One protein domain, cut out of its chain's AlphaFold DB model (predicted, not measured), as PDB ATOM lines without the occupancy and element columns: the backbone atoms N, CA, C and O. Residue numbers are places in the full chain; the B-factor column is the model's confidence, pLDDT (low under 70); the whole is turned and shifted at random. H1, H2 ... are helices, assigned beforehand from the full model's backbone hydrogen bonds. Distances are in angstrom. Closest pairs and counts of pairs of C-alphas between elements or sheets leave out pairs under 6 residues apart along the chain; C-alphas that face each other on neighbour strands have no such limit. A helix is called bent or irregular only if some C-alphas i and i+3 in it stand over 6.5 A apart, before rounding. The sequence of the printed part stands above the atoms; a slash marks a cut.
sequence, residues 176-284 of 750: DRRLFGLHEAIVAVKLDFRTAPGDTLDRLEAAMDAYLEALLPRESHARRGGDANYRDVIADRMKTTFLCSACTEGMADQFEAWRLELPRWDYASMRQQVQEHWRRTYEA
ATOM      1  N   ASP A 176     157.428   6.817  76.811       53.97
ATOM      2  CA  ASP A 176     156.254   6.657  75.953       53.97
ATOM      3  C   ASP A 176     156.458   5.518  74.942       53.97
ATOM      4  O   ASP A 176     155.518   4.806  74.622       53.97
ATOM      5  N   ARG A 177     157.699   5.253  74.503       53.44
ATOM      6  CA  ARG A 177     158.053   4.097  73.657       53.44
ATOM      7  C   ARG A 177     157.736   2.746  74.293       53.44
ATOM      8  O   ARG A 177     157.317   1.838  73.583       53.44
ATOM      9  N   ARG A 178     157.913   2.599  75.606       70.06
ATOM     10  CA  ARG A 178     157.503   1.399  76.338       70.06
ATOM     11  C   ARG A 178     155.988   1.340  76.453       70.06
ATOM     12  O   ARG A 178     155.432   0.267  76.280       70.06
ATOM     13  N   LEU A 179     155.316   2.466  76.690       81.69
ATOM     14  CA  LEU A 179     153.854   2.492  76.773       81.69
ATOM     15  C   LEU A 179     153.203   2.180  75.414       81.69
ATOM     16  O   LEU A 179     152.289   1.363  75.346       81.69
ATOM     17  N   PHE A 180     153.737   2.741  74.325       80.12
ATOM     18  CA  PHE A 180     153.372   2.407  72.950       80.12
ATOM     19  C   PHE A 180     153.717   0.958  72.613       80.12
ATOM     20  O   PHE A 180     152.859   0.267  72.088       80.12
ATOM     21  N   GLY A 181     154.899   0.459  72.983       82.38
ATOM     22  CA  GLY A 181     155.263  -0.947  72.782       82.38
ATOM     23  C   GLY A 181     154.368  -1.920  73.560       82.38
ATOM     24  O   GLY A 181     153.988  -2.962  73.038       82.38
ATOM     25  N   LEU A 182     153.963  -1.569  74.785       88.31
ATOM     26  CA  LEU A 182     152.999  -2.336  75.580       88.31
ATOM     27  C   LEU A 182     151.598  -2.292  74.954       88.31
ATOM     28  O   LEU A 182     150.913  -3.309  74.914       88.31
ATOM     29  N   HIS A 183     151.185  -1.143  74.417       93.06
ATOM     30  CA  HIS A 183     149.935  -1.028  73.668       93.06
ATOM     31  C   HIS A 183     149.972  -1.837  72.361       93.06
ATOM     32  O   HIS A 183     149.027  -2.559  72.060       93.06
ATOM     33  N   GLU A 184     151.063  -1.769  71.598       88.75
ATOM     34  CA  GLU A 184     151.284  -2.584  70.398       88.75
ATOM     35  C   GLU A 184     151.262  -4.078  70.728       88.75
ATOM     36  O   GLU A 184     150.629  -4.840  70.004       88.75
ATOM     37  N   ALA A 185     151.864  -4.491  71.850       90.06
ATOM     38  CA  ALA A 185     151.803  -5.869  72.325       90.06
ATOM     39  C   ALA A 185     150.361  -6.321  72.606       90.06
ATOM     40  O   ALA A 185     150.005  -7.436  72.244       90.06
ATOM     41  N   ILE A 186     149.510  -5.458  73.178       95.38
ATOM     42  CA  ILE A 186     148.077  -5.752  73.360       95.38
ATOM     43  C   ILE A 186     147.371  -5.877  72.006       95.38
ATOM     44  O   ILE A 186     146.654  -6.846  71.776       95.38
ATOM     45  N   VAL A 187     147.579  -4.918  71.099       93.50
ATOM     46  CA  VAL A 187     146.920  -4.890  69.780       93.50
ATOM     47  C   VAL A 187     147.348  -6.070  68.897       93.50
ATOM     48  O   VAL A 187     146.552  -6.550  68.084       93.50
ATOM     49  N   ALA A 188     148.584  -6.549  69.060       91.75
ATOM     50  CA  ALA A 188     149.121  -7.709  68.360       91.75
ATOM     51  C   ALA A 188     148.469  -9.030  68.804       91.75
ATOM     52  O   ALA A 188     148.443  -9.985  68.026       91.75
ATOM     53  N   VAL A 189     147.914  -9.098  70.020       93.88
ATOM     54  CA  VAL A 189     147.170 -10.273  70.479       93.88
ATOM     55  C   VAL A 189     145.775 -10.252  69.856       93.88
ATOM     56  O   VAL A 189     144.859  -9.575  70.319       93.88
ATOM     57  N   LYS A 190     145.613 -11.019  68.777       92.88
ATOM     58  CA  LYS A 190     144.313 -11.305  68.165       92.88
ATOM     59  C   LYS A 190     143.766 -12.621  68.699       92.88
ATOM     60  O   LYS A 190     144.489 -13.616  68.759       92.88
ATOM     61  N   LEU A 191     142.491 -12.628  69.084       88.62
ATOM     62  CA  LEU A 191     141.821 -13.847  69.526       88.62
ATOM     63  C   LEU A 191     141.492 -14.711  68.304       88.62
ATOM     64  O   LEU A 191     140.587 -14.398  67.532       88.62
ATOM     65  N   ASP A 192     142.249 -15.793  68.121       87.62
ATOM     66  CA  ASP A 192     141.947 -16.819  67.125       87.62
ATOM     67  C   ASP A 192     141.103 -17.926  67.758       87.62
ATOM     68  O   ASP A 192     141.626 -18.761  68.502       87.62
ATOM     69  N   PHE A 193     139.816 -17.966  67.400       85.38
ATOM     70  CA  PHE A 193     138.835 -18.926  67.915       85.38
ATOM     71  C   PHE A 193     139.177 -20.402  67.647       85.38
ATOM     72  O   PHE A 193     138.539 -21.295  68.206       85.38
ATOM     73  N   ARG A 194     140.191 -20.677  66.820       83.94
ATOM     74  CA  ARG A 194     140.700 -22.027  66.542       83.94
ATOM     75  C   ARG A 194     141.679 -22.538  67.599       83.94
ATOM     76  O   ARG A 194     141.898 -23.744  67.685       83.94
ATOM     77  N   THR A 195     142.274 -21.640  68.380       84.69
ATOM     78  CA  THR A 195     143.188 -21.987  69.478       84.69
ATOM     79  C   THR A 195     142.426 -22.226  70.779       84.69
ATOM     80  O   THR A 195     141.280 -21.794  70.925       84.69
ATOM     81  N   ALA A 196     143.051 -22.934  71.726       84.88
ATOM     82  CA  ALA A 196     142.463 -23.142  73.042       84.88
ATOM     83  C   ALA A 196     142.189 -21.778  73.718       84.88
ATOM     84  O   ALA A 196     143.074 -20.919  73.740       84.88
ATOM     85  N   PRO A 197     140.984 -21.564  74.279       84.38
ATOM     86  CA  PRO A 197     140.551 -20.250  74.756       84.38
ATOM     87  C   PRO A 197     141.382 -19.720  75.933       84.38
ATOM     88  O   PRO A 197     141.496 -18.507  76.093       84.38
ATOM     89  N   GLY A 198     141.969 -20.607  76.748       87.44
ATOM     90  CA  GLY A 198     142.770 -20.228  77.918       87.44
ATOM     91  C   GLY A 198     144.047 -19.478  77.537       87.44
ATOM     92  O   GLY A 198     144.194 -18.303  77.859       87.44
ATOM     93  N   ASP A 199     144.918 -20.118  76.758       86.88
ATOM     94  CA  ASP A 199     146.276 -19.626  76.485       86.88
ATOM     95  C   ASP A 199     146.315 -18.255  75.797       86.88
ATOM     96  O   ASP A 199     147.236 -17.457  75.986       86.88
ATOM     97  N   THR A 200     145.339 -17.964  74.938       89.69
ATOM     98  CA  THR A 200     145.293 -16.689  74.213       89.69
ATOM     99  C   THR A 200     144.718 -15.566  75.080       89.69
ATOM    100  O   THR A 200     145.237 -14.450  75.032       89.69
ATOM    101  N   LEU A 201     143.715 -15.851  75.921       94.12
ATOM    102  CA  LEU A 201     143.193 -14.878  76.890       94.12
ATOM    103  C   LEU A 201     144.217 -14.562  77.981       94.12
ATOM    104  O   LEU A 201     144.406 -13.392  78.300       94.12
ATOM    105  N   ASP A 202     144.939 -15.564  78.479       93.38
ATOM    106  CA  ASP A 202     145.966 -15.366  79.506       93.38
ATOM    107  C   ASP A 202     147.130 -14.505  78.981       93.38
ATOM    108  O   ASP A 202     147.626 -13.618  79.681       93.38
ATOM    109  N   ARG A 203     147.526 -14.684  77.709       92.69
ATOM    110  CA  ARG A 203     148.510 -13.809  77.043       92.69
ATOM    111  C   ARG A 203     148.009 -12.373  76.890       92.69
ATOM    112  O   ARG A 203     148.776 -11.439  77.130       92.69
ATOM    113  N   LEU A 204     146.743 -12.189  76.508       95.31
ATOM    114  CA  LEU A 204     146.126 -10.864  76.417       95.31
ATOM    115  C   LEU A 204     146.082 -10.185  77.795       95.31
ATOM    116  O   LEU A 204     146.439  -9.017  77.914       95.31
ATOM    117  N   GLU A 205     145.685 -10.913  78.838       96.25
ATOM    118  CA  GLU A 205     145.620 -10.423  80.219       96.25
ATOM    119  C   GLU A 205     146.977  -9.996  80.749       96.25
ATOM    120  O   GLU A 205     147.095  -8.885  81.262       96.25
ATOM    121  N   ALA A 206     148.010 -10.811  80.539       93.56
ATOM    122  CA  ALA A 206     149.372 -10.457  80.911       93.56
ATOM    123  C   ALA A 206     149.838  -9.158  80.220       93.56
ATOM    124  O   ALA A 206     150.433  -8.292  80.867       93.56
ATOM    125  N   ALA A 207     149.529  -8.984  78.929       93.69
ATOM    126  CA  ALA A 207     149.858  -7.764  78.190       93.69
ATOM    127  C   ALA A 207     149.070  -6.540  78.701       93.69
ATOM    128  O   ALA A 207     149.648  -5.470  78.911       93.69
ATOM    129  N   MET A 208     147.767  -6.700  78.960       96.19
ATOM    130  CA  MET A 208     146.918  -5.651  79.535       96.19
ATOM    131  C   MET A 208     147.380  -5.243  80.933       96.19
ATOM    132  O   MET A 208     147.430  -4.051  81.225       96.19
ATOM    133  N   ASP A 209     147.738  -6.199  81.788       93.88
ATOM    134  CA  ASP A 209     148.223  -5.930  83.141       93.88
ATOM    135  C   ASP A 209     149.563  -5.195  83.129       93.88
ATOM    136  O   ASP A 209     149.736  -4.237  83.882       93.88
ATOM    137  N   ALA A 210     150.477  -5.561  82.227       88.50
ATOM    138  CA  ALA A 210     151.735  -4.839  82.056       88.50
ATOM    139  C   ALA A 210     151.510  -3.380  81.616       88.50
ATOM    140  O   ALA A 210     152.134  -2.463  82.154       88.50
ATOM    141  N   TYR A 211     150.588  -3.146  80.677       92.88
ATOM    142  CA  TYR A 211     150.215  -1.800  80.233       92.88
ATOM    143  C   TYR A 211     149.516  -0.990  81.330       92.88
ATOM    144  O   TYR A 211     149.840   0.176  81.547       92.88
ATOM    145  N   LEU A 212     148.574  -1.598  82.054       92.06
ATOM    146  CA  LEU A 212     147.826  -0.933  83.117       92.06
ATOM    147  C   LEU A 212     148.680  -0.647  84.345       92.06
ATOM    148  O   LEU A 212     148.459   0.370  84.992       92.06
ATOM    149  N   GLU A 213     149.662  -1.485  84.664       88.56
ATOM    150  CA  GLU A 213     150.606  -1.186  85.741       88.56
ATOM    151  C   GLU A 213     151.512  -0.002  85.367       88.56
ATOM    152  O   GLU A 213     151.773   0.850  86.215       88.56
ATOM    153  N   ALA A 214     151.908   0.117  84.092       84.31
ATOM    154  CA  ALA A 214     152.649   1.276  83.592       84.31
ATOM    155  C   ALA A 214     151.794   2.561  83.574       84.31
ATOM    156  O   ALA A 214     152.274   3.629  83.952       84.31
ATOM    157  N   LEU A 215     150.524   2.461  83.166       87.56
ATOM    158  CA  LEU A 215     149.610   3.602  83.046       87.56
ATOM    159  C   LEU A 215     149.012   4.043  84.393       87.56
ATOM    160  O   LEU A 215     148.772   5.230  84.616       87.56
ATOM    161  N   LEU A 216     148.757   3.091  85.294       87.75
ATOM    162  CA  LEU A 216     148.115   3.283  86.596       87.75
ATOM    163  C   LEU A 216     148.942   2.613  87.714       87.75
ATOM    164  O   LEU A 216     148.499   1.601  88.272       87.75
ATOM    165  N   PRO A 217     150.111   3.160  88.099       79.88
ATOM    166  CA  PRO A 217     150.958   2.554  89.129       79.88
ATOM    167  C   PRO A 217     150.234   2.380  90.475       79.88
ATOM    168  O   PRO A 217     149.587   3.314  90.967       79.88
ATOM    169  N   ARG A 218     150.368   1.199  91.110       75.06
ATOM    170  CA  ARG A 218     149.731   0.846  92.408       75.06
ATOM    171  C   ARG A 218     149.929   1.891  93.509       75.06
ATOM    172  O   ARG A 218     149.030   2.151  94.310       75.06
ATOM    173  N   GLU A 219     151.099   2.514  93.545       64.75
ATOM    174  CA  GLU A 219     151.540   3.388  94.639       64.75
ATOM    175  C   GLU A 219     150.865   4.768  94.663       64.75
ATOM    176  O   GLU A 219     150.842   5.451  95.699       64.75
ATOM    177  N   SER A 220     150.287   5.185  93.537       60.28
ATOM    178  CA  SER A 220     149.661   6.501  93.388       60.28
ATOM    179  C   SER A 220     148.365   6.626  94.197       60.28
ATOM    180  O   SER A 220     148.036   7.713  94.673       60.28
ATOM    181  N   HIS A 221     147.661   5.514  94.429       57.41
ATOM    182  CA  HIS A 221     146.291   5.516  94.958       57.41
ATOM    183  C   HIS A 221     146.175   5.073  96.428       57.41
ATOM    184  O   HIS A 221     145.175   5.361  97.083       57.41
ATOM    185  N   ALA A 222     147.211   4.451  97.002       57.41
ATOM    186  CA  ALA A 222     147.160   3.912  98.365       57.41
ATOM    187  C   ALA A 222     147.041   4.980  99.480       57.41
ATOM    188  O   ALA A 222     146.518   4.690 100.553       57.41
ATOM    189  N   ARG A 223     147.491   6.231  99.264       57.69
ATOM    190  CA  ARG A 223     147.473   7.272 100.324       57.69
ATOM    191  C   ARG A 223     146.141   8.009 100.479       57.69
ATOM    192  O   ARG A 223     145.931   8.656 101.502       57.69
ATOM    193  N   ARG A 224     145.242   7.951  99.498       61.03
ATOM    194  CA  ARG A 224     143.959   8.657  99.548       61.03
ATOM    195  C   ARG A 224     142.882   7.581  99.520       61.03
ATOM    196  O   ARG A 224     142.473   7.158  98.452       61.03
ATOM    197  N   GLY A 225     142.500   7.085 100.700       56.72
ATOM    198  CA  GLY A 225     141.716   5.855 100.931       56.72
ATOM    199  C   GLY A 225     140.329   5.722 100.270       56.72
ATOM    200  O   GLY A 225     139.534   4.907 100.721       56.72
ATOM    201  N   GLY A 226     140.019   6.499  99.230       66.75
ATOM    202  CA  GLY A 226     138.921   6.268  98.290       66.75
ATOM    203  C   GLY A 226     139.367   5.874  96.870       66.75
ATOM    204  O   GLY A 226     138.510   5.503  96.071       66.75
ATOM    205  N   ASP A 227     140.665   5.915  96.544       68.31
ATOM    206  CA  ASP A 227     141.135   5.851  95.150       68.31
ATOM    207  C   ASP A 227     141.447   4.429  94.647       68.31
ATOM    208  O   ASP A 227     141.554   4.227  93.439       68.31
ATOM    209  N   ALA A 228     141.539   3.427  95.530       77.00
ATOM    210  CA  ALA A 228     141.723   2.029  95.116       77.00
ATOM    211  C   ALA A 228     140.569   1.563  94.205       77.00
ATOM    212  O   ALA A 228     140.802   1.084  93.101       77.00
ATOM    213  N   ASN A 229     139.328   1.875  94.596       85.44
ATOM    214  CA  ASN A 229     138.140   1.587  93.788       85.44
ATOM    215  C   ASN A 229     138.164   2.300  92.429       85.44
ATOM    216  O   ASN A 229     137.617   1.793  91.458       85.44
ATOM    217  N   TYR A 230     138.758   3.494  92.346       85.50
ATOM    218  CA  TYR A 230     138.849   4.227  91.083       85.50
ATOM    219  C   TYR A 230     139.819   3.546  90.116       85.50
ATOM    220  O   TYR A 230     139.487   3.380  88.942       85.50
ATOM    221  N   ARG A 231     140.980   3.111  90.619       88.19
ATOM    222  CA  ARG A 231     141.961   2.357  89.834       88.19
ATOM    223  C   ARG A 231     141.350   1.074  89.285       88.19
ATOM    224  O   ARG A 231     141.441   0.851  88.084       88.19
ATOM    225  N   ASP A 232     140.692   0.293  90.136       90.31
ATOM    226  CA  ASP A 232     140.102  -0.988  89.740       90.31
ATOM    227  C   ASP A 232     138.994  -0.789  88.695       90.31
ATOM    228  O   ASP A 232     138.972  -1.468  87.674       90.31
ATOM    229  N   VAL A 233     138.139   0.231  88.862       91.19
ATOM    230  CA  VAL A 233     137.087   0.560  87.884       91.19
ATOM    231  C   VAL A 233     137.663   0.999  86.534       91.19
ATOM    232  O   VAL A 233     137.089   0.679  85.491       91.19
ATOM    233  N   ILE A 234     138.766   1.755  86.513       91.50
ATOM    234  CA  ILE A 234     139.416   2.132  85.250       91.50
ATOM    235  C   ILE A 234     140.107   0.935  84.617       91.50
ATOM    236  O   ILE A 234     139.945   0.733  83.414       91.50
ATOM    237  N   ALA A 235     140.845   0.154  85.407       94.00
ATOM    238  CA  ALA A 235     141.507  -1.054  84.944       94.00
ATOM    239  C   ALA A 235     140.486  -1.996  84.293       94.00
ATOM    240  O   ALA A 235     140.674  -2.371  83.141       94.00
ATOM    241  N   ASP A 236     139.354  -2.260  84.948       94.75
ATOM    242  CA  ASP A 236     138.280  -3.089  84.394       94.75
ATOM    243  C   ASP A 236     137.736  -2.547  83.071       94.75
ATOM    244  O   ASP A 236     137.593  -3.292  82.099       94.75
ATOM    245  N   ARG A 237     137.468  -1.239  82.981       93.88
ATOM    246  CA  ARG A 237     136.960  -0.626  81.742       93.88
ATOM    247  C   ARG A 237     137.973  -0.703  80.603       93.88
ATOM    248  O   ARG A 237     137.596  -0.982  79.465       93.88
ATOM    249  N   MET A 238     139.248  -0.464  80.898       95.44
ATOM    250  CA  MET A 238     140.317  -0.555  79.907       95.44
ATOM    251  C   MET A 238     140.524  -1.994  79.447       95.44
ATOM    252  O   MET A 238     140.520  -2.229  78.241       95.44
ATOM    253  N   LYS A 239     140.600  -2.961  80.371       96.25
ATOM    254  CA  LYS A 239     140.686  -4.387  80.029       96.25
ATOM    255  C   LYS A 239     139.512  -4.833  79.166       96.25
ATOM    256  O   LYS A 239     139.697  -5.535  78.182       96.25
ATOM    257  N   THR A 240     138.306  -4.372  79.491       95.31
ATOM    258  CA  THR A 240     137.110  -4.686  78.702       95.31
ATOM    259  C   THR A 240     137.189  -4.094  77.296       95.31
ATOM    260  O   THR A 240     136.880  -4.774  76.326       95.31
ATOM    261  N   THR A 241     137.673  -2.857  77.161       94.69
ATOM    262  CA  THR A 241     137.855  -2.211  75.851       94.69
ATOM    263  C   THR A 241     138.901  -2.942  75.006       94.69
ATOM    264  O   THR A 241     138.671  -3.197  73.824       94.69
ATOM    265  N   PHE A 242     140.028  -3.322  75.611       96.19
ATOM    266  CA  PHE A 242     141.070  -4.089  74.935       96.19
ATOM    267  C   PHE A 242     140.587  -5.484  74.534       96.19
ATOM    268  O   PHE A 242     140.823  -5.891  73.397       96.19
ATOM    269  N   LEU A 243     139.829  -6.168  75.396       95.94
ATOM    270  CA  LEU A 243     139.191  -7.445  75.076       95.94
ATOM    271  C   LEU A 243     138.263  -7.328  73.860       95.94
ATOM    272  O   LEU A 243     138.386  -8.130  72.938       95.94
ATOM    273  N   CYS A 244     137.407  -6.300  73.804       93.69
ATOM    274  CA  CYS A 244     136.571  -6.043  72.628       93.69
ATOM    275  C   CYS A 244     137.416  -5.827  71.361       93.69
ATOM    276  O   CYS A 244     137.074  -6.338  70.300       93.69
ATOM    277  N   SER A 245     138.532  -5.095  71.464       94.06
ATOM    278  CA  SER A 245     139.411  -4.795  70.319       94.06
ATOM    279  C   SER A 245     140.256  -5.983  69.831       94.06
ATOM    280  O   SER A 245     140.689  -6.015  68.675       94.06
ATOM    281  N   ALA A 246     140.510  -6.950  70.717       94.88
ATOM    282  CA  ALA A 246     141.247  -8.174  70.412       94.88
ATOM    283  C   ALA A 246     140.371  -9.211  69.690       94.88
ATOM    284  O   ALA A 246     140.898 -10.102  69.016       94.88
ATOM    285  N   CYS A 247     139.045  -9.091  69.810       92.62
ATOM    286  CA  CYS A 247     138.081  -9.944  69.124       92.62
ATOM    287  C   CYS A 247     137.969  -9.605  67.630       92.62
ATOM    288  O   CYS A 247     138.330  -8.516  67.179       92.62
ATOM    289  N   THR A 248     137.471 -10.559  66.845       86.25
ATOM    290  CA  THR A 248     137.233 -10.384  65.409       86.25
ATOM    291  C   THR A 248     136.076  -9.413  65.151       86.25
ATOM    292  O   THR A 248     135.160  -9.294  65.962       86.25
ATOM    293  N   GLU A 249     136.082  -8.732  64.000       85.69
ATOM    294  CA  GLU A 249     135.060  -7.724  63.652       85.69
ATOM    295  C   GLU A 249     133.622  -8.278  63.705       85.69
ATOM    296  O   GLU A 249     132.696  -7.560  64.071       85.69
ATOM    297  N   GLY A 250     133.441  -9.578  63.442       88.62
ATOM    298  CA  GLY A 250     132.141 -10.257  63.523       88.62
ATOM    299  C   GLY A 250     131.570 -10.425  64.937       88.62
ATOM    300  O   GLY A 250     130.429 -10.853  65.082       88.62
ATOM    301  N   MET A 251     132.331 -10.102  65.985       92.00
ATOM    302  CA  MET A 251     131.872 -10.187  67.373       92.00
ATOM    303  C   MET A 251     131.335  -8.874  67.940       92.00
ATOM    304  O   MET A 251     130.780  -8.882  69.039       92.00
ATOM    305  N   ALA A 252     131.467  -7.753  67.226       90.25
ATOM    306  CA  ALA A 252     131.056  -6.445  67.736       90.25
ATOM    307  C   ALA A 252     129.580  -6.423  68.189       90.25
ATOM    308  O   ALA A 252     129.278  -5.934  69.279       90.25
ATOM    309  N   ASP A 253     128.689  -7.044  67.410       93.38
ATOM    310  CA  ASP A 253     127.258  -7.137  67.728       93.38
ATOM    311  C   ASP A 253     126.989  -7.965  68.992       93.38
ATOM    312  O   ASP A 253     126.099  -7.643  69.780       93.38
ATOM    313  N   GLN A 254     127.788  -9.011  69.229       94.56
ATOM    314  CA  GLN A 254     127.667  -9.845  70.423       94.56
ATOM    315  C   GLN A 254     128.127  -9.097  71.674       94.56
ATOM    316  O   GLN A 254     127.454  -9.160  72.697       94.56
ATOM    317  N   PHE A 255     129.219  -8.331  71.590       93.31
ATOM    318  CA  PHE A 255     129.651  -7.474  72.697       93.31
ATOM    319  C   PHE A 255     128.608  -6.416  73.046       93.31
ATOM    320  O   PHE A 255     128.388  -6.146  74.227       93.31
ATOM    321  N   GLU A 256     127.956  -5.827  72.044       92.44
ATOM    322  CA  GLU A 256     126.863  -4.880  72.265       92.44
ATOM    323  C   GLU A 256     125.640  -5.552  72.903       92.44
ATOM    324  O   GLU A 256     125.089  -5.020  73.870       92.44
ATOM    325  N   ALA A 257     125.271  -6.756  72.455       94.94
ATOM    326  CA  ALA A 257     124.216  -7.549  73.088       94.94
ATOM    327  C   ALA A 257     124.548  -7.865  74.559       94.94
ATOM    328  O   ALA A 257     123.759  -7.554  75.452       94.94
ATOM    329  N   TRP A 258     125.753  -8.367  74.844       95.44
ATOM    330  CA  TRP A 258     126.197  -8.644  76.214       95.44
ATOM    331  C   TRP A 258     126.263  -7.386  77.077       95.44
ATOM    332  O   TRP A 258     125.935  -7.432  78.261       95.44
ATOM    333  N   ARG A 259     126.652  -6.241  76.503       91.44
ATOM    334  CA  ARG A 259     126.665  -4.956  77.214       91.44
ATOM    335  C   ARG A 259     125.260  -4.524  77.640       91.44
ATOM    336  O   ARG A 259     125.129  -3.893  78.685       91.44
ATOM    337  N   LEU A 260     124.231  -4.830  76.848       93.06
ATOM    338  CA  LEU A 260     122.832  -4.545  77.188       93.06
ATOM    339  C   LEU A 260     122.270  -5.526  78.226       93.06
ATOM    340  O   LEU A 260     121.435  -5.134  79.041       93.06
ATOM    341  N   GLU A 261     122.726  -6.778  78.210       94.00
ATOM    342  CA  GLU A 261     122.275  -7.830  79.130       94.00
ATOM    343  C   GLU A 261     122.929  -7.744  80.517       94.00
ATOM    344  O   GLU A 261     122.297  -8.065  81.527       94.00
ATOM    345  N   LEU A 262     124.189  -7.304  80.592       89.31
ATOM    346  CA  LEU A 262     124.947  -7.263  81.839       89.31
ATOM    347  C   LEU A 262     124.673  -5.967  82.630       89.31
ATOM    348  O   LEU A 262     124.984  -4.872  82.161       89.31
ATOM    349  N   PRO A 263     124.184  -6.050  83.888       86.38
ATOM    350  CA  PRO A 263     123.914  -4.871  84.721       86.38
ATOM    351  C   PRO A 263     125.166  -4.057  85.065       86.38
ATOM    352  O   PRO A 263     125.079  -2.886  85.447       86.38
ATOM    353  N   ARG A 264     126.335  -4.702  85.015       85.56
ATOM    354  CA  ARG A 264     127.640  -4.111  85.299       85.56
ATOM    355  C   ARG A 264     128.615  -4.549  84.224       85.56
ATOM    356  O   ARG A 264     128.792  -5.734  83.976       85.56
ATOM    357  N   TRP A 265     129.237  -3.559  83.601       84.94
ATOM    358  CA  TRP A 265     130.236  -3.766  82.565       84.94
ATOM    359  C   TRP A 265     131.614  -3.938  83.214       84.94
ATOM    360  O   TRP A 265     132.453  -3.040  83.150       84.94
ATOM    361  N   ASP A 266     131.779  -5.045  83.941       93.81
ATOM    362  CA  ASP A 266     133.057  -5.443  84.535       93.81
ATOM    363  C   ASP A 266     133.793  -6.461  83.657       93.81
ATOM    364  O   ASP A 266     133.205  -7.169  82.830       93.81
ATOM    365  N   TYR A 267     135.114  -6.491  83.819       95.50
ATOM    366  CA  TYR A 267     135.982  -7.296  82.971       95.50
ATOM    367  C   TYR A 267     135.749  -8.797  83.168       95.50
ATOM    368  O   TYR A 267     135.729  -9.550  82.196       95.50
ATOM    369  N   ALA A 268     135.522  -9.236  84.410       95.75
ATOM    370  CA  ALA A 268     135.321 -10.644  84.741       95.75
ATOM    371  C   ALA A 268     134.079 -11.228  84.048       95.75
ATOM    372  O   ALA A 268     134.160 -12.300  83.446       95.75
ATOM    373  N   SER A 269     132.956 -10.503  84.073       95.12
ATOM    374  CA  SER A 269     131.722 -10.926  83.407       95.12
ATOM    375  C   SER A 269     131.901 -10.971  81.893       95.12
ATOM    376  O   SER A 269     131.483 -11.933  81.249       95.12
ATOM    377  N   MET A 270     132.567  -9.965  81.314       95.56
ATOM    378  CA  MET A 270     132.801  -9.929  79.871       95.56
ATOM    379  C   MET A 270     133.750 -11.043  79.410       95.56
ATOM    380  O   MET A 270     133.484 -11.714  78.415       95.56
ATOM    381  N   ARG A 271     134.822 -11.303  80.166       95.62
ATOM    382  CA  ARG A 271     135.742 -12.424  79.936       95.62
ATOM    383  C   ARG A 271     134.997 -13.758  79.929       95.62
ATOM    384  O   ARG A 271     135.217 -14.571  79.035       95.62
ATOM    385  N   GLN A 272     134.097 -13.970  80.890       95.50
ATOM    386  CA  GLN A 272     133.300 -15.192  80.974       95.50
ATOM    387  C   GLN A 272     132.392 -15.375  79.746       95.50
ATOM    388  O   GLN A 272     132.313 -16.483  79.219       95.50
ATOM    389  N   GLN A 273     131.747 -14.307  79.261       95.56
ATOM    390  CA  GLN A 273     130.916 -14.369  78.048       95.56
ATOM    391  C   GLN A 273     131.740 -14.709  76.803       95.56
ATOM    392  O   GLN A 273     131.343 -15.572  76.021       95.56
ATOM    393  N   VAL A 274     132.926 -14.106  76.658       95.19
ATOM    394  CA  VAL A 274     133.856 -14.433  75.567       95.19
ATOM    395  C   VAL A 274     134.281 -15.898  75.637       95.19
ATOM    396  O   VAL A 274     134.231 -16.585  74.622       95.19
ATOM    397  N   GLN A 275     134.644 -16.408  76.817       94.88
ATOM    398  CA  GLN A 275     135.021 -17.816  76.998       94.88
ATOM    399  C   GLN A 275     133.881 -18.779  76.656       94.88
ATOM    400  O   GLN A 275     134.111 -19.800  76.009       94.88
ATOM    401  N   GLU A 276     132.656 -18.469  77.077       94.69
ATOM    402  CA  GLU A 276     131.476 -19.286  76.794       94.69
ATOM    403  C   GLU A 276     131.126 -19.274  75.301       94.69
ATOM    404  O   GLU A 276     130.884 -20.329  74.713       94.69
ATOM    405  N   HIS A 277     131.156 -18.103  74.661       94.00
ATOM    406  CA  HIS A 277     130.954 -17.988  73.219       94.00
ATOM    407  C   HIS A 277     132.015 -18.764  72.441       94.00
ATOM    408  O   HIS A 277     131.694 -19.537  71.540       94.00
ATOM    409  N   TRP A 278     133.279 -18.602  72.830       93.62
ATOM    410  CA  TRP A 278     134.399 -19.303  72.221       93.62
ATOM    411  C   TRP A 278     134.237 -20.814  72.352       93.62
ATOM    412  O   TRP A 278     134.373 -21.518  71.356       93.62
ATOM    413  N   ARG A 279     133.866 -21.317  73.537       91.81
ATOM    414  CA  ARG A 279     133.610 -22.747  73.753       91.81
ATOM    415  C   ARG A 279     132.536 -23.275  72.801       91.81
ATOM    416  O   ARG A 279     132.779 -24.269  72.128       91.81
ATOM    417  N   ARG A 280     131.401 -22.578  72.671       92.44
ATOM    418  CA  ARG A 280     130.306 -22.978  71.765       92.44
ATOM    419  C   ARG A 280     130.739 -23.001  70.302       92.44
ATOM    420  O   ARG A 280     130.415 -23.939  69.578       92.44
ATOM    421  N   THR A 281     131.481 -21.987  69.864       90.75
ATOM    422  CA  THR A 281     131.970 -21.891  68.481       90.75
ATOM    423  C   THR A 281     133.030 -22.951  68.190       90.75
ATOM    424  O   THR A 281     133.026 -23.557  67.116       90.75
ATOM    425  N   TYR A 282     133.910 -23.223  69.155       88.50
ATOM    426  CA  TYR A 282     134.910 -24.280  69.067       88.50
ATOM    427  C   TYR A 282     134.251 -25.663  68.995       88.50
ATOM    428  O   TYR A 282     134.554 -26.433  68.088       88.50
ATOM    429  N   GLU A 283     133.291 -25.948  69.879       88.44
ATOM    430  CA  GLU A 283     132.511 -27.190  69.872       88.44
ATOM    431  C   GLU A 283     131.776 -27.375  68.541       88.44
ATOM    432  O   GLU A 283     131.938 -28.416  67.909       88.44
ATOM    433  N   ALA A 284     131.066 -26.355  68.049       89.56
ATOM    434  CA  ALA A 284     130.363 -26.411  66.764       89.56
ATOM    435  C   ALA A 284     131.309 -26.674  65.576       89.56
ATOM    436  O   ALA A 284     130.984 -27.443  64.669       89.56
TER     437      ALA A 284
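This is residues 176 to 284 of the 750 residues of an uncharacterized protein of Achlya hypogyna (UniProt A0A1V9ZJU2). Two long helices, H2 and H3, cross near their middles at 49 degrees to form the core, and H1 folds back along H2 as a helical hairpin on one side. H5 joins its first turns to H3 and meets the beginning of H2 with later residues, while H4 lies on the side away from H1, near H3 and H5 but loosely set. The loop between H2 and H3 sticks out at one end of the longest axis with residues 222 to 227, and the last residues of H5 make the other end. The 109 printed residues have five named helices in the order H1, H2, H3, H4, H5 and no named strand, which is the class all helix. The whole is compact, with a radius of gyration of the C-alphas of 15.0 A and spans of 50 by 34 by 20 A.

Begin with the two longest helices, 19 residues each. Find C-alpha 197 at (140.551, -20.250, 74.756); from there H2, residues 197 to 215, runs 26.8 A to C-alpha 215 at (149.610, 3.602, 83.046). H3, residues 228 to 246, covers 26.7 A from first to last C-alpha. Before H2 in the chain comes H1, residues 176 to 188, 17.7 A long, which begins at C-alpha 176, at (156.254, 6.657, 75.953). After H3 comes H4, residues 249 to 261, 20.1 A long; it is irregular, for C-alphas 250 and 253 are 7.2 A apart, where a regular helix has about 5 A. H5, residues 267 to 284, is 25.7 A long and ends at C-alpha 284, at (130.363, -26.411, 66.764).

Look first at the hub, H2 and H3, which touch three helices each. They touch each other with residues 204 to 212 of H2 and 235 to 243 of H3, at a steep tilt of 49 degrees, opposite ways; their closest C-alphas, those of Met 208 and Lys 239, are 6.4 A apart. Now turn to H1, which forms a helical hairpin with H2, at a shallow tilt of 17 degrees, opposite ways; the closest C-alphas, of Leu 182 and Tyr 211, are 5.4 A apart. H1 also touches H3, with residues 186 to 187 alone, at a steep tilt of 51 degrees; the closest C-alphas are Val 187 and Ala 246, at 6.6 A. On H5, residues 267 to 271 touch residues 236 to 243 of H3, at a shallow tilt of 25 degrees, the same way, with the C-alphas of Asp 236 and Tyr 267 closest at 5.0 A. H5 and H2 only just touch, with 3 pairs of C-alphas within 8 A, the closest being Pro 197 and Gln 275 at 6.4 A. H4 is close to but not clearly touching H3, C-alphas 244 and 255 being closest at 7.1 A, and likewise H5, C-alphas 258 and 273 at 7.6 A. H1 is apart from H4 and H5, and H2 is apart from H4. Every O i to N i+4 pair is within hydrogen-bond range in H1, H2, H3 and H5, and 7 of 9 are in H4.

The two C-alphas farthest apart are those of Arg 223 and Ala 284, 50.5 A. The printed part has no cut. The link from H2 to H3, residues 216 to 227, is long; those from H3 to H4 and from H4 to H5 are tight, and that from H1 to H2 is short. The mean pLDDT of the printed part is 87.5; look for values under 70 at residues 176 to 177 and 219 to 227.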